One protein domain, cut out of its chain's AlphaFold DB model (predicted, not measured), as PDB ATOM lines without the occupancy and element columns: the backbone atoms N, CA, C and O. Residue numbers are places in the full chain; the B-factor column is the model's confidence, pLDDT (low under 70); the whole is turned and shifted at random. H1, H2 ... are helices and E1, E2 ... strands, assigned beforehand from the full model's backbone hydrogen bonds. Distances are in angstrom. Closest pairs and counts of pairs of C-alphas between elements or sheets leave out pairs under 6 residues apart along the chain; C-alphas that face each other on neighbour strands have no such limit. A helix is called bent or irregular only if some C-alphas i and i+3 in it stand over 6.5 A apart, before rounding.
ATOM      1  N   ILE A  80     135.626 188.491 116.353       93.25
ATOM      2  CA  ILE A  80     135.876 188.663 114.929       93.25
ATOM      3  C   ILE A  80     134.543 188.578 114.190       93.25
ATOM      4  O   ILE A  80     133.855 187.561 114.248       93.25
ATOM      5  N   ARG A  81     134.169 189.663 113.510       93.44
ATOM      6  CA  ARG A  81     132.899 189.818 112.797       93.44
ATOM      7  C   ARG A  81     133.112 190.267 111.358       93.44
ATOM      8  O   ARG A  81     133.663 191.337 111.098       93.44
ATOM      9  N   PHE A  82     132.552 189.492 110.447       92.44
ATOM     10  CA  PHE A  82     132.479 189.749 109.017       92.44
ATOM     11  C   PHE A  82     131.014 189.645 108.575       92.44
ATOM     12  O   PHE A  82     130.590 188.587 108.113       92.44
ATOM     13  N   PRO A  83     130.203 190.702 108.774       89.12
ATOM     14  CA  PRO A  83     128.800 190.701 108.376       89.12
ATOM     15  C   PRO A  83     128.651 190.676 106.850       89.12
ATOM     16  O   PRO A  83     129.538 191.116 106.118       89.12
ATOM     17  N   PHE A  84     127.512 190.195 106.356       82.31
ATOM     18  CA  PHE A  84     127.256 190.164 104.920       82.31
ATOM     19  C   PHE A  84     127.020 191.581 104.361       82.31
ATOM     20  O   PHE A  84     126.304 192.360 104.994       82.31
ATOM     21  N   PRO A  85     127.519 191.894 103.150       78.69
ATOM     22  CA  PRO A  85     128.458 191.100 102.359       78.69
ATOM     23  C   PRO A  85     129.901 191.302 102.845       78.69
ATOM     24  O   PRO A  85     130.402 192.424 102.870       78.69
ATOM     25  N   SER A  86     130.592 190.210 103.182       80.00
ATOM     26  CA  SER A  86     132.032 190.232 103.460       80.00
ATOM     27  C   SER A  86     132.814 189.466 102.403       80.00
ATOM     28  O   SER A  86     132.370 188.428 101.909       80.00
ATOM     29  N   ASN A  87     134.002 189.978 102.070       80.94
ATOM     30  CA  ASN A  87     134.932 189.291 101.185       80.94
ATOM     31  C   ASN A  87     135.683 188.204 101.979       80.94
ATOM     32  O   ASN A  87     136.396 188.561 102.926       80.94
ATOM     33  N   PRO A  88     135.585 186.916 101.604       75.56
ATOM     34  CA  PRO A  88     136.292 185.837 102.296       75.56
ATOM     35  C   PRO A  88     137.812 186.037 102.361       75.56
ATOM     36  O   PRO A  88     138.443 185.704 103.364       75.56
ATOM     37  N   ALA A  89     138.403 186.713 101.369       82.69
ATOM     38  CA  ALA A  89     139.833 187.022 101.349       82.69
ATOM     39  C   ALA A  89     140.298 187.897 102.530       82.69
ATOM     40  O   ALA A  89     141.488 187.940 102.832       82.69
ATOM     41  N   SER A  90     139.382 188.593 103.213       84.31
ATOM     42  CA  SER A  90     139.702 189.425 104.382       84.31
ATOM     43  C   SER A  90     139.734 188.657 105.709       84.31
ATOM     44  O   SER A  90     140.306 189.152 106.683       84.31
ATOM     45  N   VAL A  91     139.189 187.436 105.746       88.12
ATOM     46  CA  VAL A  91     139.089 186.619 106.965       88.12
ATOM     47  C   VAL A  91     140.464 186.136 107.417       88.12
ATOM     48  O   VAL A  91     140.844 186.336 108.570       88.12
ATOM     49  N   VAL A  92     141.243 185.553 106.500       88.81
ATOM     50  CA  VAL A  92     142.573 185.000 106.806       88.81
ATOM     51  C   VAL A  92     143.550 186.081 107.303       88.81
ATOM     52  O   VAL A  92     144.148 185.874 108.360       88.81
ATOM     53  N   PRO A  93     143.691 187.254 106.649       89.38
ATOM     54  CA  PRO A  93     144.553 188.324 107.153       89.38
ATOM     55  C   PRO A  93     144.135 188.854 108.526       89.38
ATOM     56  O   PRO A  93     144.993 189.108 109.369       89.38
ATOM     57  N   ALA A  94     142.832 189.008 108.781       88.81
ATOM     58  CA  ALA A  94     142.359 189.473 110.083       88.81
ATOM     59  C   ALA A  94     142.605 188.441 111.185       88.81
ATOM     60  O   ALA A  94     143.010 188.805 112.287       88.81
ATOM     61  N   LEU A  95     142.411 187.152 110.885       89.06
ATOM     62  CA  LEU A  95     142.773 186.072 111.795       89.06
ATOM     63  C   LEU A  95     144.272 186.084 112.091       89.06
ATOM     64  O   LEU A  95     144.639 185.982 113.257       89.06
ATOM     65  N   ALA A  96     145.121 186.247 111.076       88.88
ATOM     66  CA  ALA A  96     146.573 186.294 111.240       88.88
ATOM     67  C   ALA A  96     147.050 187.508 112.056       88.88
ATOM     68  O   ALA A  96     148.020 187.413 112.801       88.88
ATOM     69  N   ALA A  97     146.370 188.647 111.919       87.19
ATOM     70  CA  ALA A  97     146.690 189.863 112.657       87.19
ATOM     71  C   ALA A  97     146.124 189.883 114.086       87.19
ATOM     72  O   ALA A  97     146.582 190.674 114.905       87.19
ATOM     73  N   SER A  98     145.140 189.035 114.388       85.81
ATOM     74  CA  SER A  98     144.560 188.892 115.722       85.81
ATOM     75  C   SER A  98     145.449 188.040 116.647       85.81
ATOM     76  O   SER A  98     146.241 187.224 116.182       85.81
ATOM     77  N   ALA A  99     145.310 188.215 117.966       78.94
ATOM     78  CA  ALA A  99     146.135 187.574 118.992       78.94
ATOM     79  C   ALA A  99     146.289 186.050 118.807       78.94
ATOM     80  O   ALA A  99     145.306 185.304 118.765       78.94
ATOM     81  N   SER A 100     147.538 185.581 118.738       70.44
ATOM     82  CA  SER A 100     147.876 184.161 118.596       70.44
ATOM     83  C   SER A 100     147.620 183.425 119.919       70.44
ATOM     84  O   SER A 100     148.434 183.476 120.836       70.44
ATOM     85  N   GLY A 101     146.445 182.811 120.061       72.81
ATOM     86  CA  GLY A 101     146.034 182.068 121.257       72.81
ATOM     87  C   GLY A 101     144.514 181.868 121.344       72.81
ATOM     88  O   GLY A 101     143.783 182.402 120.496       72.81
ATOM     89  N   PRO A 102     144.025 181.114 122.351       72.50
ATOM     90  CA  PRO A 102     142.603 180.971 122.630       72.50
ATOM     91  C   PRO A 102     142.083 182.266 123.260       72.50
ATOM     92  O   PRO A 102     142.058 182.422 124.479       72.50
ATOM     93  N   ALA A 103     141.734 183.230 122.413       84.69
ATOM     94  CA  ALA A 103     141.232 184.542 122.821       84.69
ATOM     95  C   ALA A 103     139.877 184.876 122.182       84.69
ATOM     96  O   ALA A 103     139.254 185.872 122.545       84.69
ATOM     97  N   LEU A 104     139.402 184.056 121.236       90.94
ATOM     98  CA  LEU A 104     138.172 184.336 120.507       90.94
ATOM     99  C   LEU A 104     136.961 183.864 121.312       90.94
ATOM    100  O   LEU A 104     136.728 182.669 121.476       90.94
ATOM    101  N   ARG A 105     136.170 184.821 121.793       94.25
ATOM    102  CA  ARG A 105     134.833 184.596 122.348       94.25
ATOM    103  C   ARG A 105     133.804 184.395 121.249       94.25
ATOM    104  O   ARG A 105     132.929 183.551 121.392       94.25
ATOM    105  N   LEU A 106     133.897 185.177 120.180       93.75
ATOM    106  CA  LEU A 106     132.925 185.172 119.096       93.75
ATOM    107  C   LEU A 106     133.640 185.198 117.755       93.75
ATOM    108  O   LEU A 106     134.463 186.079 117.494       93.75
ATOM    109  N   PHE A 107     133.255 184.286 116.877       94.69
ATOM    110  CA  PHE A 107     133.647 184.314 115.483       94.69
ATOM    111  C   PHE A 107     132.401 184.267 114.601       94.69
ATOM    112  O   PHE A 107     131.671 183.281 114.594       94.69
ATOM    113  N   HIS A 108     132.145 185.344 113.865       94.25
ATOM    114  CA  HIS A 108     130.990 185.480 112.988       94.25
ATOM    115  C   HIS A 108     131.438 185.867 111.580       94.25
ATOM    116  O   HIS A 108     132.010 186.939 111.386       94.25
ATOM    117  N   VAL A 109     131.155 185.021 110.593       92.81
ATOM    118  CA  VAL A 109     131.444 185.283 109.180       92.81
ATOM    119  C   VAL A 109     130.215 184.993 108.342       92.81
ATOM    120  O   VAL A 109     129.654 183.904 108.410       92.81
ATOM    121  N   ALA A 110     129.839 185.953 107.507       89.50
ATOM    122  CA  ALA A 110     128.839 185.792 106.471       89.50
ATOM    123  C   ALA A 110     129.447 186.160 105.108       89.50
ATOM    124  O   ALA A 110     129.674 187.335 104.801       89.50
ATOM    125  N   CYS A 111     129.724 185.147 104.290       83.19
ATOM    126  CA  CYS A 111     130.389 185.280 102.997       83.19
ATOM    127  C   CYS A 111     129.596 184.602 101.872       83.19
ATOM    128  O   CYS A 111     128.631 183.863 102.093       83.19
ATOM    129  N   ARG A 112     130.009 184.889 100.638       77.06
ATOM    130  CA  ARG A 112     129.526 184.224  99.427       77.06
ATOM    131  C   ARG A 112     130.664 183.370  98.875       77.06
ATOM    132  O   ARG A 112     131.748 183.905  98.670       77.06
ATOM    133  N   ASP A 113     130.383 182.096  98.637       69.06
ATOM    134  CA  ASP A 113     131.255 181.135  97.947       69.06
ATOM    135  C   ASP A 113     132.726 181.105  98.393       69.06
ATOM    136  O   ASP A 113     133.639 181.344  97.606       69.06
ATOM    137  N   ASP A 114     132.966 180.841  99.684       70.56
ATOM    138  CA  ASP A 114     134.330 180.708 100.208       70.56
ATOM    139  C   ASP A 114     134.835 179.257 100.160       70.56
ATOM    140  O   ASP A 114     134.628 178.473 101.090       70.56
ATOM    141  N   ALA A 115     135.565 178.912  99.097       68.69
ATOM    142  CA  ALA A 115     136.262 177.629  98.980       68.69
ATOM    143  C   ALA A 115     137.356 177.420 100.054       68.69
ATOM    144  O   ALA A 115     137.774 176.289 100.305       68.69
ATOM    145  N   GLY A 116     137.825 178.492 100.701       75.94
ATOM    146  CA  GLY A 116     138.819 178.476 101.773       75.94
ATOM    147  C   GLY A 116     138.236 178.317 103.181       75.94
ATOM    148  O   GLY A 116     139.018 178.266 104.135       75.94
ATOM    149  N   ALA A 117     136.907 178.201 103.327       82.62
ATOM    150  CA  ALA A 117     136.219 178.165 104.621       82.62
ATOM    151  C   ALA A 117     136.813 177.149 105.606       82.62
ATOM    152  O   ALA A 117     137.171 177.498 106.734       82.62
ATOM    153  N   ASN A 118     137.014 175.906 105.160       81.88
ATOM    154  CA  ASN A 118     137.556 174.831 105.998       81.88
ATOM    155  C   ASN A 118     138.939 175.167 106.577       81.88
ATOM    156  O   ASN A 118     139.253 174.783 107.704       81.88
ATOM    157  N   ALA A 119     139.783 175.883 105.825       84.38
ATOM    158  CA  ALA A 119     141.140 176.199 106.255       84.38
ATOM    159  C   ALA A 119     141.140 177.168 107.442       84.38
ATOM    160  O   ALA A 119     141.778 176.894 108.459       84.38
ATOM    161  N   TRP A 120     140.404 178.276 107.346       88.00
ATOM    162  CA  TRP A 120     140.355 179.240 108.439       88.00
ATOM    163  C   TRP A 120     139.447 178.785 109.586       88.00
ATOM    164  O   TRP A 120     139.739 179.123 110.731       88.00
ATOM    165  N   LEU A 121     138.422 177.960 109.340       88.88
ATOM    166  CA  LEU A 121     137.608 177.361 110.406       88.88
ATOM    167  C   LEU A 121     138.434 176.465 111.328       88.88
ATOM    168  O   LEU A 121     138.242 176.507 112.539       88.88
ATOM    169  N   ARG A 122     139.392 175.702 110.784       88.56
ATOM    170  CA  ARG A 122     140.346 174.930 111.600       88.56
ATOM    171  C   ARG A 122     141.191 175.834 112.496       88.56
ATOM    172  O   ARG A 122     141.383 175.526 113.668       88.56
ATOM    173  N   THR A 123     141.641 176.972 111.971       89.62
ATOM    174  CA  THR A 123     142.354 177.990 112.760       89.62
ATOM    175  C   THR A 123     141.461 178.613 113.832       89.62
ATOM    176  O   THR A 123     141.935 178.922 114.918       89.62
ATOM    177  N   VAL A 124     140.171 178.809 113.555       90.75
ATOM    178  CA  VAL A 124     139.211 179.322 114.543       90.75
ATOM    179  C   VAL A 124     138.940 178.283 115.626       90.75
ATOM    180  O   VAL A 124     138.910 178.643 116.798       90.75
ATOM    181  N   ALA A 125     138.815 177.005 115.264       89.56
ATOM    182  CA  ALA A 125     138.541 175.922 116.203       89.56
ATOM    183  C   ALA A 125     139.562 175.862 117.345       89.56
ATOM    184  O   ALA A 125     139.177 175.743 118.503       89.56
ATOM    185  N   SER A 126     140.849 176.045 117.036       87.88
ATOM    186  CA  SER A 126     141.923 176.063 118.036       87.88
ATOM    187  C   SER A 126     142.044 177.379 118.817       87.88
ATOM    188  O   SER A 126     142.801 177.455 119.784       87.88
ATOM    189  N   ARG A 127     141.328 178.428 118.401       90.31
ATOM    190  CA  ARG A 127     141.411 179.783 118.973       90.31
ATOM    191  C   ARG A 127     140.166 180.214 119.737       90.31
ATOM    192  O   ARG A 127     140.196 181.267 120.382       90.31
ATOM    193  N   LEU A 128     139.083 179.446 119.660       91.38
ATOM    194  CA  LEU A 128     137.903 179.687 120.478       91.38
ATOM    195  C   LEU A 128     138.222 179.418 121.950       91.38
ATOM    196  O   LEU A 128     138.896 178.451 122.308       91.38
ATOM    197  N   ILE A 129     137.746 180.310 122.813       92.00
ATOM    198  CA  ILE A 129     137.806 180.114 124.262       92.00
ATOM    199  C   ILE A 129     136.750 179.102 124.704       92.00
ATOM    200  O   ILE A 129     135.786 178.820 123.991       92.00
ATOM    201  N   ALA A 130     136.878 178.612 125.936       90.94
ATOM    202  CA  ALA A 130     135.825 177.826 126.567       90.94
ATOM    203  C   ALA A 130     134.513 178.628 126.628       90.94
ATOM    204  O   ALA A 130     134.446 179.680 127.262       90.94
ATOM    205  N   GLY A 131     133.464 178.110 125.989       90.19
ATOM    206  CA  GLY A 131     132.183 178.803 125.855       90.19
ATOM    207  C   GLY A 131     132.097 179.750 124.657       90.19
ATOM    208  O   GLY A 131     131.140 180.513 124.573       90.19
ATOM    209  N   GLY A 132     133.076 179.713 123.749       93.94
ATOM    210  CA  GLY A 132     133.075 180.521 122.537       93.94
ATOM    211  C   GLY A 132     131.924 180.179 121.589       93.94
ATOM    212  O   GLY A 132     131.343 179.089 121.638       93.94
ATOM    213  N   GLU A 133     131.607 181.125 120.715       95.38
ATOM    214  CA  GLU A 133     130.504 181.035 119.766       95.38
ATOM    215  C   GLU A 133     131.016 181.178 118.328       95.38
ATOM    216  O   GLU A 133     131.798 182.081 118.011       95.38
ATOM    217  N   LEU A 134     130.550 180.289 117.454       95.12
ATOM    218  CA  LEU A 134     130.851 180.284 116.029       95.12
ATOM    219  C   LEU A 134     129.565 180.441 115.220       95.12
ATOM    220  O   LEU A 134     128.639 179.642 115.347       95.12
ATOM    221  N   TYR A 135     129.566 181.417 114.321       94.12
ATOM    222  CA  TYR A 135     128.504 181.669 113.361       94.12
ATOM    223  C   TYR A 135     129.110 181.763 111.962       94.12
ATOM    224  O   TYR A 135     129.859 182.694 111.660       94.12
ATOM    225  N   PHE A 136     128.795 180.807 111.098       92.06
ATOM    226  CA  PHE A 136     129.254 180.793 109.717       92.06
ATOM    227  C   PHE A 136     128.064 180.723 108.768       92.06
ATOM    228  O   PHE A 136     127.321 179.744 108.758       92.06
ATOM    229  N   TYR A 137     127.905 181.762 107.952       88.81
ATOM    230  CA  TYR A 137     126.859 181.849 106.948       88.81
ATOM    231  C   TYR A 137     127.462 181.891 105.557       88.81
ATOM    232  O   TYR A 137     128.043 182.889 105.134       88.81
ATOM    233  N   ASN A 138     127.255 180.811 104.827       83.12
ATOM    234  CA  ASN A 138     127.697 180.656 103.461       83.12
ATOM    235  C   ASN A 138     126.481 180.778 102.540       83.12
ATOM    236  O   ASN A 138     125.623 179.892 102.499       83.12
ATOM    237  N   ARG A 139     126.344 181.914 101.846       76.12
ATOM    238  CA  ARG A 139     125.187 182.158 100.968       76.12
ATOM    239  C   ARG A 139     125.489 181.741  99.534       76.12
ATOM    240  O   ARG A 139     126.478 182.195  98.959       76.12
ATOM    241  N   THR A 140     124.601 180.938  98.942       66.88
ATOM    242  CA  THR A 140     124.694 180.517  97.533       66.88
ATOM    243  C   THR A 140     124.123 181.552  96.571       66.88
ATOM    244  O   THR A 140     123.113 182.181  96.891       66.88
ATOM    245  N   PRO A 141     124.719 181.724  95.372       57.53
ATOM    246  CA  PRO A 141     124.158 182.597  94.339       57.53
ATOM    247  C   PRO A 141     122.733 182.192  93.918       57.53
ATOM    248  O   PRO A 141     121.925 183.050  93.576       57.53
ATOM    249  N   GLY A 142     122.410 180.892  93.980       54.69
ATOM    250  CA  GLY A 142     121.126 180.336  93.534       54.69
ATOM    251  C   GLY A 142     119.924 180.648  94.435       54.69
ATOM    252  O   GLY A 142     118.785 180.466  94.010       54.69
ATOM    253  N   GLU A 143     120.135 181.144  95.658       53.50
ATOM    254  CA  GLU A 143     119.044 181.502  96.579       53.50
ATOM    255  C   GLU A 143     118.381 182.850  96.254       53.50
ATOM    256  O   GLU A 143     117.236 183.071  96.639       53.50
ATOM    257  N   GLN A 154     132.460 175.013  94.225       50.78
ATOM    258  CA  GLN A 154     133.592 174.122  93.968       50.78
ATOM    259  C   GLN A 154     133.961 173.312  95.219       50.78
ATOM    260  O   GLN A 154     134.586 172.259  95.105       50.78
ATOM    261  N   CYS A 155     133.517 173.752  96.399       48.31
ATOM    262  CA  CYS A 155     133.562 172.957  97.615       48.31
ATOM    263  C   CYS A 155     132.385 171.971  97.605       48.31
ATOM    264  O   CYS A 155     131.261 172.334  97.939       48.31
ATOM    265  N   ARG A 156     132.631 170.738  97.151       59.34
ATOM    266  CA  ARG A 156     131.617 169.670  97.183       59.34
ATOM    267  C   ARG A 156     131.412 169.129  98.596       59.34
ATOM    268  O   ARG A 156     130.296 168.792  98.953       59.34
ATOM    269  N   THR A 157     132.468 169.171  99.404       68.56
ATOM    270  CA  THR A 157     132.524 168.532 100.714       68.56
ATOM    271  C   THR A 157     133.098 169.487 101.756       68.56
ATOM    272  O   THR A 157     134.146 170.102 101.551       68.56
ATOM    273  N   PHE A 158     132.414 169.609 102.888       75.50
ATOM    274  CA  PHE A 158     132.770 170.462 104.012       75.50
ATOM    275  C   PHE A 158     133.072 169.599 105.234       75.50
ATOM    276  O   PHE A 158     132.159 169.066 105.858       75.50
ATOM    277  N   GLU A 159     134.348 169.471 105.591       80.94
ATOM    278  CA  GLU A 159     134.764 168.777 106.811       80.94
ATOM    279  C   GLU A 159     134.604 169.701 108.017       80.94
ATOM    280  O   GLU A 159     135.325 170.693 108.158       80.94
ATOM    281  N   LEU A 160     133.693 169.357 108.922       81.88
ATOM    282  CA  LEU A 160     133.500 170.102 110.155       81.88
ATOM    283  C   LEU A 160     134.707 169.917 111.100       81.88
ATOM    284  O   LEU A 160     134.985 168.792 111.518       81.88
ATOM    285  N   PRO A 161     135.418 170.982 111.511       84.81
ATOM    286  CA  PRO A 161     136.446 170.868 112.543       84.81
ATOM    287  C   PRO A 161     135.845 170.488 113.902       84.81
ATOM    288  O   PRO A 161     134.697 170.815 114.204       84.81
ATOM    289  N   CYS A 162     136.627 169.835 114.764       83.88
ATOM    290  CA  CYS A 162     136.196 169.606 116.142       83.88
ATOM    291  C   CYS A 162     136.323 170.908 116.950       83.88
ATOM    292  O   CYS A 162     137.425 171.418 117.137       83.88
ATOM    293  N   PHE A 163     135.190 171.438 117.413       84.12
ATOM    294  CA  PHE A 163     135.097 172.636 118.247       84.12
ATOM    295  C   PHE A 163     134.874 172.227 119.710       84.12
ATOM    296  O   PHE A 163     133.774 172.356 120.245       84.12
ATOM    297  N   ASP A 164     135.900 171.663 120.344       83.25
ATOM    298  CA  ASP A 164     135.826 171.086 121.697       83.25
ATOM    299  C   ASP A 164     135.504 172.118 122.798       83.25
ATOM    300  O   ASP A 164     134.813 171.807 123.775       83.25
ATOM    301  N   THR A 165     135.958 173.357 122.617       87.69
ATOM    302  CA  THR A 165     135.764 174.485 123.537       87.69
ATOM    303  C   THR A 165     134.490 175.288 123.282       87.69
ATOM    304  O   THR A 165     134.012 175.960 124.203       87.69
ATOM    305  N   ALA A 166     133.927 175.229 122.072       91.69
ATOM    306  CA  ALA A 166     132.791 176.055 121.677       91.69
ATOM    307  C   ALA A 166     131.502 175.617 122.382       91.69
ATOM    308  O   ALA A 166     131.222 174.427 122.506       91.69
ATOM    309  N   ALA A 167     130.695 176.588 122.816       93.44
ATOM    310  CA  ALA A 167     129.356 176.333 123.348       93.44
ATOM    311  C   ALA A 167     128.278 176.382 122.265       93.44
ATOM    312  O   ALA A 167     127.293 175.646 122.348       93.44
ATOM    313  N   LYS A 168     128.458 177.236 121.254       94.00
ATOM    314  CA  LYS A 168     127.488 177.413 120.173       94.00
ATOM    315  C   LYS A 168     128.171 177.348 118.824       94.00
ATOM    316  O   LYS A 168     129.168 178.032 118.601       94.00
ATOM    317  N   VAL A 169     127.604 176.557 117.924       93.06
ATOM    318  CA  VAL A 169     128.054 176.450 116.537       93.06
ATOM    319  C   VAL A 169     126.831 176.544 115.632       93.06
ATOM    320  O   VAL A 169     125.962 175.675 115.665       93.06
ATOM    321  N   TRP A 170     126.762 177.596 114.820       93.38
ATOM    322  CA  TRP A 170     125.725 177.782 113.808       93.38
ATOM    323  C   TRP A 170     126.359 177.846 112.424       93.38
ATOM    324  O   TRP A 170     127.171 178.726 112.141       93.38
ATOM    325  N   LEU A 171     125.991 176.900 111.565       90.56
ATOM    326  CA  LEU A 171     126.536 176.755 110.223       90.56
ATOM    327  C   LEU A 171     125.400 176.757 109.210       90.56
ATOM    328  O   LEU A 171     124.531 175.891 109.244       90.56
ATOM    329  N   ARG A 172     125.441 177.699 108.274       87.81
ATOM    330  CA  ARG A 172     124.638 177.673 107.055       87.81
ATOM    331  C   ARG A 172     125.571 177.396 105.886       87.81
ATOM    332  O   ARG A 172     126.396 178.249 105.579       87.81
ATOM    333  N   LEU A 173     125.465 176.226 105.257       82.75
ATOM    334  CA  LEU A 173     126.489 175.737 104.316       82.75
ATOM    335  C   LEU A 173     126.078 175.782 102.843       82.75
ATOM    336  O   LEU A 173     126.871 175.401 101.992       82.75
ATOM    337  N   GLY A 174     124.874 176.246 102.515       78.81
ATOM    338  CA  GLY A 174     124.476 176.424 101.119       78.81
ATOM    339  C   GLY A 174     124.322 175.120 100.321       78.81
ATOM    340  O   GLY A 174     124.552 175.098  99.118       78.81
ATOM    341  N   PHE A 175     123.906 174.039 100.976       76.19
ATOM    342  CA  PHE A 175     123.736 172.694 100.418       76.19
ATOM    343  C   PHE A 175     125.049 172.051  99.949       76.19
ATOM    344  O   PHE A 175     125.064 171.346  98.942       76.19
ATOM    345  N   VAL A 176     126.140 172.296 100.678       76.75
ATOM    346  CA  VAL A 176     127.388 171.521 100.572       76.75
ATOM    347  C   VAL A 176     127.252 170.221 101.373       76.75
ATOM    348  O   VAL A 176     126.518 170.185 102.370       76.75
ATOM    349  N   ASP A 177     127.935 169.163 100.935       75.25
ATOM    350  CA  ASP A 177     127.961 167.879 101.635       75.25
ATOM    351  C   ASP A 177     128.776 168.027 102.921       75.25
ATOM    352  O   ASP A 177     129.957 168.371 102.895       75.25
ATOM    353  N   LEU A 178     128.124 167.843 104.068       77.75
ATOM    354  CA  LEU A 178     128.762 167.981 105.373       77.75
ATOM    355  C   LEU A 178     129.423 166.658 105.765       77.75
ATOM    356  O   LEU A 178     128.738 165.666 106.000       77.75
ATOM    357  N   GLU A 179     130.744 166.665 105.906       78.19
ATOM    358  CA  GLU A 179     131.512 165.568 106.482       78.19
ATOM    359  C   GLU A 179     131.876 165.852 107.936       78.19
ATOM    360  O   GLU A 179     132.151 166.982 108.354       78.19
ATOM    361  N   LEU A 180     131.863 164.789 108.730       69.44
ATOM    362  CA  LEU A 180     132.127 164.860 110.155       69.44
ATOM    363  C   LEU A 180     133.599 164.592 110.436       69.44
ATOM    364  O   LEU A 180     134.199 163.732 109.789       69.44
ATOM    365  N   PRO A 181     134.170 165.231 111.470       74.38
ATOM    366  CA  PRO A 181     135.493 164.855 111.913       74.38
ATOM    367  C   PRO A 181     135.402 163.410 112.434       74.38
ATOM    368  O   PRO A 181     134.528 163.120 113.265       74.38
ATOM    369  N   PRO A 182     136.262 162.486 111.967       67.31
ATOM    370  CA  PRO A 182     136.174 161.067 112.327       67.31
ATOM    371  C   PRO A 182     136.476 160.826 113.810       67.31
ATOM    372  O   PRO A 182     136.061 159.829 114.389       67.31
ATOM    373  N   THR A 183     137.189 161.758 114.441       68.81
ATOM    374  CA  THR A 183     137.546 161.742 115.859       68.81
ATOM    375  C   THR A 183     137.294 163.121 116.469       68.81
ATOM    376  O   THR A 183     137.149 164.110 115.750       68.81
ATOM    377  N   GLY A 184     137.195 163.197 117.796       75.44
ATOM    378  CA  GLY A 184     136.997 164.453 118.524       75.44
ATOM    379  C   GLY A 184     135.629 164.565 119.198       75.44
ATOM    380  O   GLY A 184     134.614 164.075 118.684       75.44
ATOM    381  N   VAL A 185     135.641 165.209 120.366       81.88
ATOM    382  CA  VAL A 185     134.496 165.387 121.265       81.88
ATOM    383  C   VAL A 185     134.197 166.876 121.377       81.88
ATOM    384  O   VAL A 185     135.042 167.663 121.796       81.88
ATOM    385  N   PHE A 186     132.968 167.257 121.057       84.31
ATOM    386  CA  PHE A 186     132.429 168.595 121.256       84.31
ATOM    387  C   PHE A 186     131.994 168.752 122.721       84.31
ATOM    388  O   PHE A 186     130.811 168.848 123.047       84.31
ATOM    389  N   ALA A 187     132.970 168.704 123.632       85.38
ATOM    390  CA  ALA A 187     132.738 168.519 125.064       85.38
ATOM    391  C   ALA A 187     131.874 169.619 125.700       85.38
ATOM    392  O   ALA A 187     131.164 169.358 126.672       85.38
ATOM    393  N   ARG A 188     131.936 170.844 125.166       90.12
ATOM    394  CA  ARG A 188     131.214 172.013 125.693       90.12
ATOM    395  C   ARG A 188     130.052 172.478 124.824       90.12
ATOM    396  O   ARG A 188     129.377 173.427 125.216       90.12
ATOM    397  N   LEU A 189     129.817 171.831 123.685       90.25
ATOM    398  CA  LEU A 189     128.817 172.260 122.719       90.25
ATOM    399  C   LEU A 189     127.422 172.071 123.304       90.25
ATOM    400  O   LEU A 189     126.982 170.946 123.504       90.25
ATOM    401  N   THR A 190     126.744 173.180 123.579       90.31
ATOM    402  CA  THR A 190     125.371 173.205 124.093       90.31
ATOM    403  C   THR A 190     124.346 173.402 122.989       90.31
ATOM    404  O   THR A 190     123.224 172.922 123.123       90.31
ATOM    405  N   GLU A 191     124.724 174.082 121.906       89.75
ATOM    406  CA  GLU A 191     123.834 174.417 120.796       89.75
ATOM    407  C   GLU A 191     124.536 174.174 119.461       89.75
ATOM    408  O   GLU A 191     125.580 174.765 119.173       89.75
ATOM    409  N   LEU A 192     123.941 173.316 118.635       88.94
ATOM    410  CA  LEU A 192     124.375 173.066 117.270       88.94
ATOM    411  C   LEU A 192     123.234 173.371 116.311       88.94
ATOM    412  O   LEU A 192     122.183 172.732 116.362       88.94
ATOM    413  N   ARG A 193     123.454 174.318 115.404       88.31
ATOM    414  CA  ARG A 193     122.503 174.649 114.347       88.31
ATOM    415  C   ARG A 193     123.126 174.427 112.976       88.31
ATOM    416  O   ARG A 193     124.171 174.997 112.668       88.31
ATOM    417  N   LEU A 194     122.464 173.634 112.147       86.62
ATOM    418  CA  LEU A 194     122.851 173.347 110.772       86.62
ATOM    419  C   LEU A 194     121.723 173.788 109.840       86.62
ATOM    420  O   LEU A 194     120.597 173.308 109.944       86.62
ATOM    421  N   GLU A 195     122.013 174.696 108.919       84.19
ATOM    422  CA  GLU A 195     121.061 175.169 107.919       84.19
ATOM    423  C   GLU A 195     121.579 174.925 106.512       84.19
ATOM    424  O   GLU A 195     122.765 175.123 106.246       84.19
ATOM    425  N   HIS A 196     120.679 174.596 105.584       81.75
ATOM    426  CA  HIS A 196     121.025 174.456 104.169       81.75
ATOM    427  C   HIS A 196     122.217 173.494 104.025       81.75
ATOM    428  O   HIS A 196     123.302 173.896 103.614       81.75
ATOM    429  N   VAL A 197     122.048 172.242 104.446       78.69
ATOM    430  CA  VAL A 197     123.100 171.210 104.427       78.69
ATOM    431  C   VAL A 197     122.655 170.020 103.586       78.69
ATOM    432  O   VAL A 197     121.473 169.664 103.597       78.69
ATOM    433  N   ASN A 198     123.579 169.389 102.866       77.06
ATOM    434  CA  ASN A 198     123.330 168.063 102.308       77.06
ATOM    435  C   ASN A 198     123.822 167.015 103.304       77.06
ATOM    436  O   ASN A 198     124.967 167.055 103.753       77.06
ATOM    437  N   LEU A 199     122.939 166.082 103.641       71.25
ATOM    438  CA  LEU A 199     123.245 164.910 104.444       71.25
ATOM    439  C   LEU A 199     123.167 163.709 103.493       71.25
ATOM    440  O   LEU A 199     122.075 163.242 103.156       71.25
ATOM    441  N   GLU A 200     124.312 163.259 102.977       65.88
ATOM    442  CA  GLU A 200     124.356 162.107 102.070       65.88
ATOM    443  C   GLU A 200     123.830 160.818 102.736       65.88
ATOM    444  O   GLU A 200     123.757 160.694 103.963       65.88
ATOM    445  N   CYS A 201     123.473 159.822 101.915       46.78
ATOM    446  CA  CYS A 201     123.151 158.473 102.385       46.78
ATOM    447  C   CYS A 201     124.314 157.909 103.215       46.78
ATOM    448  O   CYS A 201     125.362 157.590 102.666       46.78
ATOM    449  N   GLY A 202     124.112 157.739 104.521       51.50
ATOM    450  CA  GLY A 202     125.147 157.250 105.439       51.50
ATOM    451  C   GLY A 202     125.691 158.310 106.395       51.50
ATOM    452  O   GLY A 202     126.432 157.953 107.306       51.50
ATOM    453  N   PHE A 203     125.277 159.577 106.265       62.31
ATOM    454  CA  PHE A 203     125.506 160.589 107.293       62.31
ATOM    455  C   PHE A 203     124.781 160.181 108.585       62.31
ATOM    456  O   PHE A 203     123.574 160.383 108.749       62.31
ATOM    457  N   GLN A 204     125.516 159.572 109.515       64.44
ATOM    458  CA  GLN A 204     124.992 159.192 110.821       64.44
ATOM    459  C   GLN A 204     124.999 160.416 111.731       64.44
ATOM    460  O   GLN A 204     125.854 160.572 112.598       64.44
ATOM    461  N   LEU A 205     124.011 161.298 111.547       68.25
ATOM    462  CA  LEU A 205     123.775 162.422 112.457       68.25
ATOM    463  C   LEU A 205     123.790 161.948 113.920       68.25
ATOM    464  O   LEU A 205     124.375 162.611 114.773       68.25
ATOM    465  N   GLY A 206     123.201 160.772 114.176       63.78
ATOM    466  CA  GLY A 206     123.171 160.119 115.481       63.78
ATOM    467  C   GLY A 206     124.551 159.866 116.089       63.78
ATOM    468  O   GLY A 206     124.688 160.031 117.295       63.78
ATOM    469  N   ASP A 207     125.577 159.569 115.287       67.62
ATOM    470  CA  ASP A 207     126.947 159.395 115.781       67.62
ATOM    471  C   ASP A 207     127.559 160.731 116.201       67.62
ATOM    472  O   ASP A 207     128.215 160.805 117.240       67.62
ATOM    473  N   MET A 208     127.321 161.805 115.439       65.62
ATOM    474  CA  MET A 208     127.803 163.151 115.775       65.62
ATOM    475  C   MET A 208     127.169 163.671 117.061       65.62
ATOM    476  O   MET A 208     127.886 164.152 117.929       65.62
ATOM    477  N   VAL A 209     125.842 163.596 117.180       68.31
ATOM    478  CA  VAL A 209     125.120 164.096 118.364       68.31
ATOM    479  C   VAL A 209     125.003 163.055 119.468       68.31
ATOM    480  O   VAL A 209     124.303 163.275 120.455       68.31
ATOM    481  N   SER A 210     125.690 161.921 119.319       73.12
ATOM    482  CA  SER A 210     125.739 160.896 120.349       73.12
ATOM    483  C   SER A 210     126.281 161.494 121.647       73.12
ATOM    484  O   SER A 210     127.198 162.319 121.650       73.12
ATOM    485  N   SER A 211     125.730 161.043 122.774       68.31
ATOM    486  CA  SER A 211     126.186 161.438 124.110       68.31
ATOM    487  C   SER A 211     127.717 161.386 124.304       68.31
ATOM    488  O   SER A 211     128.244 162.327 124.897       68.31
ATOM    489  N   PRO A 212     128.479 160.393 123.784       78.56
ATOM    490  CA  PRO A 212     129.940 160.413 123.899       78.56
ATOM    491  C   PRO A 212     130.629 161.517 123.081       78.56
ATOM    492  O   PRO A 212     131.711 161.955 123.470       78.56
ATOM    493  N   ARG A 213     130.050 161.977 121.965       79.06
ATOM    494  CA  ARG A 213     130.647 163.031 121.125       79.06
ATOM    495  C   ARG A 213     130.196 164.435 121.501       79.06
ATOM    496  O   ARG A 213     130.989 165.360 121.361       79.06
ATOM    497  N   CYS A 214     128.975 164.589 122.003       83.12
ATOM    498  CA  CYS A 214     128.387 165.875 122.369       83.12
ATOM    499  C   CYS A 214     127.722 165.799 123.761       83.12
ATOM    500  O   CYS A 214     126.502 165.935 123.872       83.12
ATOM    501  N   PRO A 215     128.493 165.579 124.843       84.88
ATOM    502  CA  PRO A 215     127.940 165.298 126.173       84.88
ATOM    503  C   PRO A 215     127.162 166.469 126.790       84.88
ATOM    504  O   PRO A 215     126.345 166.259 127.683       84.88
ATOM    505  N   ALA A 216     127.419 167.698 126.336       86.31
ATOM    506  CA  ALA A 216     126.781 168.912 126.837       86.31
ATOM    507  C   ALA A 216     125.653 169.438 125.933       86.31
ATOM    508  O   ALA A 216     125.086 170.486 126.251       86.31
ATOM    509  N   LEU A 217     125.333 168.747 124.830       85.62
ATOM    510  CA  LEU A 217     124.390 169.245 123.829       85.62
ATOM    511  C   LEU A 217     122.980 169.289 124.397       85.62
ATOM    512  O   LEU A 217     122.468 168.307 124.930       85.62
ATOM    513  N   ARG A 218     122.365 170.462 124.281       85.56
ATOM    514  CA  ARG A 218     121.007 170.741 124.747       85.56
ATOM    515  C   ARG A 218     120.095 171.031 123.579       85.56
ATOM    516  O   ARG A 218     118.985 170.529 123.559       85.56
ATOM    517  N   GLU A 219     120.581 171.789 122.603       84.06
ATOM    518  CA  GLU A 219     119.800 172.176 121.440       84.06
ATOM    519  C   GLU A 219     120.479 171.716 120.149       84.06
ATOM    520  O   GLU A 219     121.625 172.066 119.861       84.06
ATOM    521  N   LEU A 220     119.742 170.943 119.356       84.19
ATOM    522  CA  LEU A 220     120.102 170.606 117.983       84.19
ATOM    523  C   LEU A 220     119.032 171.160 117.052       84.19
ATOM    524  O   LEU A 220     117.882 170.736 117.138       84.19
ATOM    525  N   CYS A 221     119.416 172.063 116.152       83.31
ATOM    526  CA  CYS A 221     118.550 172.607 115.112       83.31
ATOM    527  C   CYS A 221     119.066 172.190 113.736       83.31
ATOM    528  O   CYS A 221     120.193 172.522 113.378       83.31
ATOM    529  N   ILE A 222     118.248 171.511 112.938       82.75
ATOM    530  CA  ILE A 222     118.551 171.252 111.527       82.75
ATOM    531  C   ILE A 222     117.431 171.844 110.690       82.75
ATOM    532  O   ILE A 222     116.276 171.466 110.870       82.75
ATOM    533  N   ALA A 223     117.770 172.769 109.795       79.88
ATOM    534  CA  ALA A 223     116.819 173.417 108.905       79.88
ATOM    535  C   ALA A 223     117.225 173.256 107.439       79.88
ATOM    536  O   ALA A 223     118.389 173.430 107.074       79.88
ATOM    537  N   ARG A 224     116.245 172.977 106.573       75.56
ATOM    538  CA  ARG A 224     116.434 172.906 105.111       75.56
ATOM    539  C   ARG A 224     117.568 171.954 104.714       75.56
ATOM    540  O   ARG A 224     118.489 172.338 103.998       75.56
ATOM    541  N   ALA A 225     117.517 170.719 105.201       73.69
ATOM    542  CA  ALA A 225     118.469 169.682 104.817       73.69
ATOM    543  C   ALA A 225     118.000 168.933 103.557       73.69
ATOM    544  O   ALA A 225     116.800 168.748 103.340       73.69
ATOM    545  N   ARG A 226     118.940 168.471 102.730       74.12
ATOM    546  CA  ARG A 226     118.672 167.517 101.640       74.12
ATOM    547  C   ARG A 226     119.204 166.144 102.036       74.12
ATOM    548  O   ARG A 226     120.369 166.035 102.399       74.12
ATOM    549  N   GLY A 227     118.352 165.123 101.974       59.66
ATOM    550  CA  GLY A 227     118.739 163.724 102.170       59.66
ATOM    551  C   GLY A 227     118.877 163.004 100.831       59.66
ATOM    552  O   GLY A 227     118.045 163.194  99.941       59.66
ATOM    553  N   GLY A 228     119.909 162.174 100.679       49.72
ATOM    554  CA  GLY A 228     120.041 161.294  99.519       49.72
ATOM    555  C   GLY A 228     118.898 160.272  99.476       49.72
ATOM    556  O   GLY A 228     118.789 159.406 100.336       49.72
ATOM    557  N   GLY A 229     118.016 160.363  98.482       38.00
ATOM    558  CA  GLY A 229     117.064 159.298  98.175       38.00
ATOM    559  C   GLY A 229     117.758 158.232  97.334       38.00
ATOM    560  O   GLY A 229     118.079 158.473  96.171       38.00
ATOM    561  N   GLY A 230     118.008 157.057  97.909       34.97
ATOM    562  CA  GLY A 230     118.465 155.899  97.149       34.97
ATOM    563  C   GLY A 230     117.399 155.456  96.146       34.97
ATOM    564  O   GLY A 230     116.330 155.002  96.536       34.97
ATOM    565  N   VAL A 238     113.284 169.745  98.538       39.19
ATOM    566  CA  VAL A 238     113.833 170.479  99.682       39.19
ATOM    567  C   VAL A 238     112.872 170.185 100.824       39.19
ATOM    568  O   VAL A 238     111.770 170.729 100.878       39.19
ATOM    569  N   LEU A 239     113.243 169.245 101.684       39.25
ATOM    570  CA  LEU A 239     112.494 168.978 102.893       39.25
ATOM    571  C   LEU A 239     112.757 170.169 103.812       39.25
ATOM    572  O   LEU A 239     113.824 170.309 104.408       39.25
ATOM    573  N   ASN A 240     111.799 171.094 103.847       39.78
ATOM    574  CA  ASN A 240     111.841 172.271 104.702       39.78
ATOM    575  C   ASN A 240     111.487 171.862 106.138       39.78
ATOM    576  O   ASN A 240     110.433 172.194 106.671       39.78
ATOM    577  N   TRP A 241     112.312 170.992 106.711       43.03
ATOM    578  CA  TRP A 241     112.136 170.489 108.062       43.03
ATOM    579  C   TRP A 241     112.971 171.380 108.959       43.03
ATOM    580  O   TRP A 241     114.171 171.486 108.733       43.03
ATOM    581  N   ILE A 242     112.340 172.035 109.931       46.41
ATOM    582  CA  ILE A 242     113.030 172.599 111.088       46.41
ATOM    583  C   ILE A 242     112.895 171.553 112.182       46.41
ATOM    584  O   ILE A 242     111.807 171.319 112.709       46.41
ATOM    585  N   PHE A 243     113.998 170.884 112.475       53.44
ATOM    586  CA  PHE A 243     114.095 169.928 113.556       53.44
ATOM    587  C   PHE A 243     114.834 170.589 114.705       53.44
ATOM    588  O   PHE A 243     116.053 170.690 114.644       53.44
ATOM    589  N   CYS A 244     114.104 171.055 115.719       50.28
ATOM    590  CA  CYS A 244     114.686 171.493 116.984       50.28
ATOM    591  C   CYS A 244     114.453 170.410 118.037       50.28
ATOM    592  O   CYS A 244     113.309 170.151 118.413       50.28
ATOM    593  N   MET A 245     115.528 169.783 118.509       55.66
ATOM    594  CA  MET A 245     115.504 168.908 119.678       55.66
ATOM    595  C   MET A 245     116.040 169.658 120.891       55.66
ATOM    596  O   MET A 245     117.184 170.104 120.865       55.66
ATOM    597  N   ASP A 246     115.223 169.746 121.941       51.81
ATOM    598  CA  ASP A 246     115.668 170.084 123.294       51.81
ATOM    599  C   ASP A 246     115.939 168.779 124.061       51.81
ATOM    600  O   ASP A 246     115.029 167.998 124.351       51.81
ATOM    601  N   LEU A 247     117.212 168.514 124.339       58.34
ATOM    602  CA  LEU A 247     117.696 167.330 125.052       58.34
ATOM    603  C   LEU A 247     117.549 167.474 126.580       58.34
ATOM    604  O   LEU A 247     117.789 166.511 127.308       58.34
ATOM    605  N   GLY A 248     117.150 168.651 127.081       41.72
ATOM    606  CA  GLY A 248     117.054 168.964 128.509       41.72
ATOM    607  C   GLY A 248     115.707 168.650 129.162       41.72
ATOM    608  O   GLY A 248     115.610 168.659 130.389       41.72
ATOM    609  N   SER A 249     114.649 168.376 128.397       34.47
ATOM    610  CA  SER A 249     113.318 168.075 128.941       34.47
ATOM    611  C   SER A 249     112.480 167.317 127.916       34.47
ATOM    612  O   SER A 249     112.062 167.898 126.925       34.47
ATOM    613  N   SER A 250     112.239 166.024 128.169       35.22
ATOM    614  CA  SER A 250     111.246 165.174 127.491       35.22
ATOM    615  C   SER A 250     111.032 165.489 126.003       35.22
ATOM    616  O   SER A 250     110.074 166.185 125.691       35.22
ATOM    617  N   LEU A 251     111.879 164.942 125.116       33.41
ATOM    618  CA  LEU A 251     111.659 164.734 123.666       33.41
ATOM    619  C   LEU A 251     110.426 165.454 123.080       33.41
ATOM    620  O   LEU A 251     109.447 164.822 122.679       33.41
ATOM    621  N   LEU A 252     110.452 166.786 123.020       31.97
ATOM    622  CA  LEU A 252     109.430 167.543 122.311       31.97
ATOM    623  C   LEU A 252     109.939 167.772 120.896       31.97
ATOM    624  O   LEU A 252     110.633 168.744 120.612       31.97
ATOM    625  N   LEU A 253     109.569 166.854 120.002       35.66
ATOM    626  CA  LEU A 253     109.599 167.087 118.563       35.66
ATOM    627  C   LEU A 253     108.689 168.283 118.261       35.66
ATOM    628  O   LEU A 253     107.472 168.137 118.146       35.66
ATOM    629  N   ARG A 254     109.255 169.487 118.159       35.00
ATOM    630  CA  ARG A 254     108.519 170.639 117.633       35.00
ATOM    631  C   ARG A 254     108.774 170.730 116.140       35.00
ATOM    632  O   ARG A 254     109.792 171.248 115.698       35.00
ATOM    633  N   GLN A 255     107.819 170.225 115.366       34.59
ATOM    634  CA  GLN A 255     107.692 170.565 113.957       34.59
ATOM    635  C   GLN A 255     107.297 172.046 113.882       34.59
ATOM    636  O   GLN A 255     106.128 172.396 114.046       34.59
ATOM    637  N   CYS A 256     108.269 172.936 113.693       31.56
ATOM    638  CA  CYS A 256     107.968 174.326 113.371       31.56
ATOM    639  C   CYS A 256     107.492 174.375 111.918       31.56
ATOM    640  O   CYS A 256     108.294 174.414 110.988       31.56
ATOM    641  N   SER A 257     106.173 174.314 111.725       26.09
ATOM    642  CA  SER A 257     105.553 174.702 110.460       26.09
ATOM    643  C   SER A 257     105.810 176.192 110.257       26.09
ATOM    644  O   SER A 257     105.395 176.994 111.093       26.09
ATOM    645  N   GLU A 258     106.476 176.562 109.162       30.38
ATOM    646  CA  GLU A 258     106.473 177.947 108.684       30.38
ATOM    647  C   GLU A 258     105.004 178.398 108.538       30.38
ATOM    648  O   GLU A 258     104.179 177.677 107.968       30.38
ATOM    649  N   ARG A 259     104.674 179.547 109.134       28.86
ATOM    650  CA  ARG A 259     103.508 180.364 108.782       28.86
ATOM    651  C   ARG A 259     103.998 181.549 107.973       28.86
ATOM    652  O   ARG A 259     105.093 182.049 108.318       28.86
TER     653      ARG A 259
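This is residues 80 to 143, 154 to 230 and 238 to 259 of the 259 residues of an uncharacterized protein of Hordeum vulgare subsp. vulgare (UniProt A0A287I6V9). A broad, twisted sheet makes a wall, E1, E2, E3, E5, E6, E7 and E8 standing side by side, with H1 and H2 over one face at its E1 to E3 part. The chain winds in stacked turns like a short solenoid, returning from strand to strand through H1, H2, the unnamed link 180 to 190 and H3, while short E4 pairs with the bent end of E5 and the opposite face bears no named helix. The printed part has 163 residues, ordered E1 H1 E2 H2 E3 E4 E5 E6 H3 E7 E8, in the class mixed, helices and strands; in the branched sheet, neighbour pairs are parallel but for antiparallel E7 and E8. It is compact, with a radius of gyration of the C-alphas of 15.6 A, and spans 44 by 36 by 32 A.

The strands are E1, residues 80 to 86, from C-alpha 80 at (135.876, 188.663, 114.929); E2, 104 to 112, 22.8 A long; E3, 128 to 139, 23.4 A; E4, 157 to 159; E5, 168 to 179, 18.5 A; E6, 191 to 199, 18.9 A; E7, 219 to 227, 21.1 A; and E8, 239 to 246, 20.7 A, ending at C-alpha 246 at (115.668, 170.084, 123.294). The helices are H1, 88 to 97, 15.2 A; H2, 117 to 125, 12.0 A; and H3, 205 to 208.

E5 has E3 and E4 on one side and E6 on the other side. N 170 and O 134 are 2.8 A apart for E3 and E5, N 158 and O 177 2.8 A for E4 and E5, and N 171 and O 193 2.9 A for E5 and E6, within hydrogen-bond range. E5 bends by 127 degrees at residue 176, and its residues 177 to 179 pair with E4. E1, H1, E2; E2, H2, E3; and E6, H3, E7 are strand-helix-strand units, parallel neighbours joined through a helix, each with a right-handed crossover. H1 and H2 are on the same face of the sheet; H1, at a height over the sheet of 9.7 A, runs along E1 at 15 degrees on the local plane. They only just touch, with 3 pairs of C-alphas within 8 A, the closest Val 92 and Trp 120 at 6.4 A. H3 is not on the sheet. O i to N i+4 pairs are within range in 4 of 6 in H1 and 4 of 5 in H2; H3 is too short for one.

Residues 144 to 153 and 231 to 237 are not printed, with gaps between C-alphas of 16.5 A and 15.5 A. Of the links printed whole, E5 to E6 is long. Mean pLDDT of the printed part is 74.5; 50 residues are under 70, among them 200 to 209 and 238 to 259.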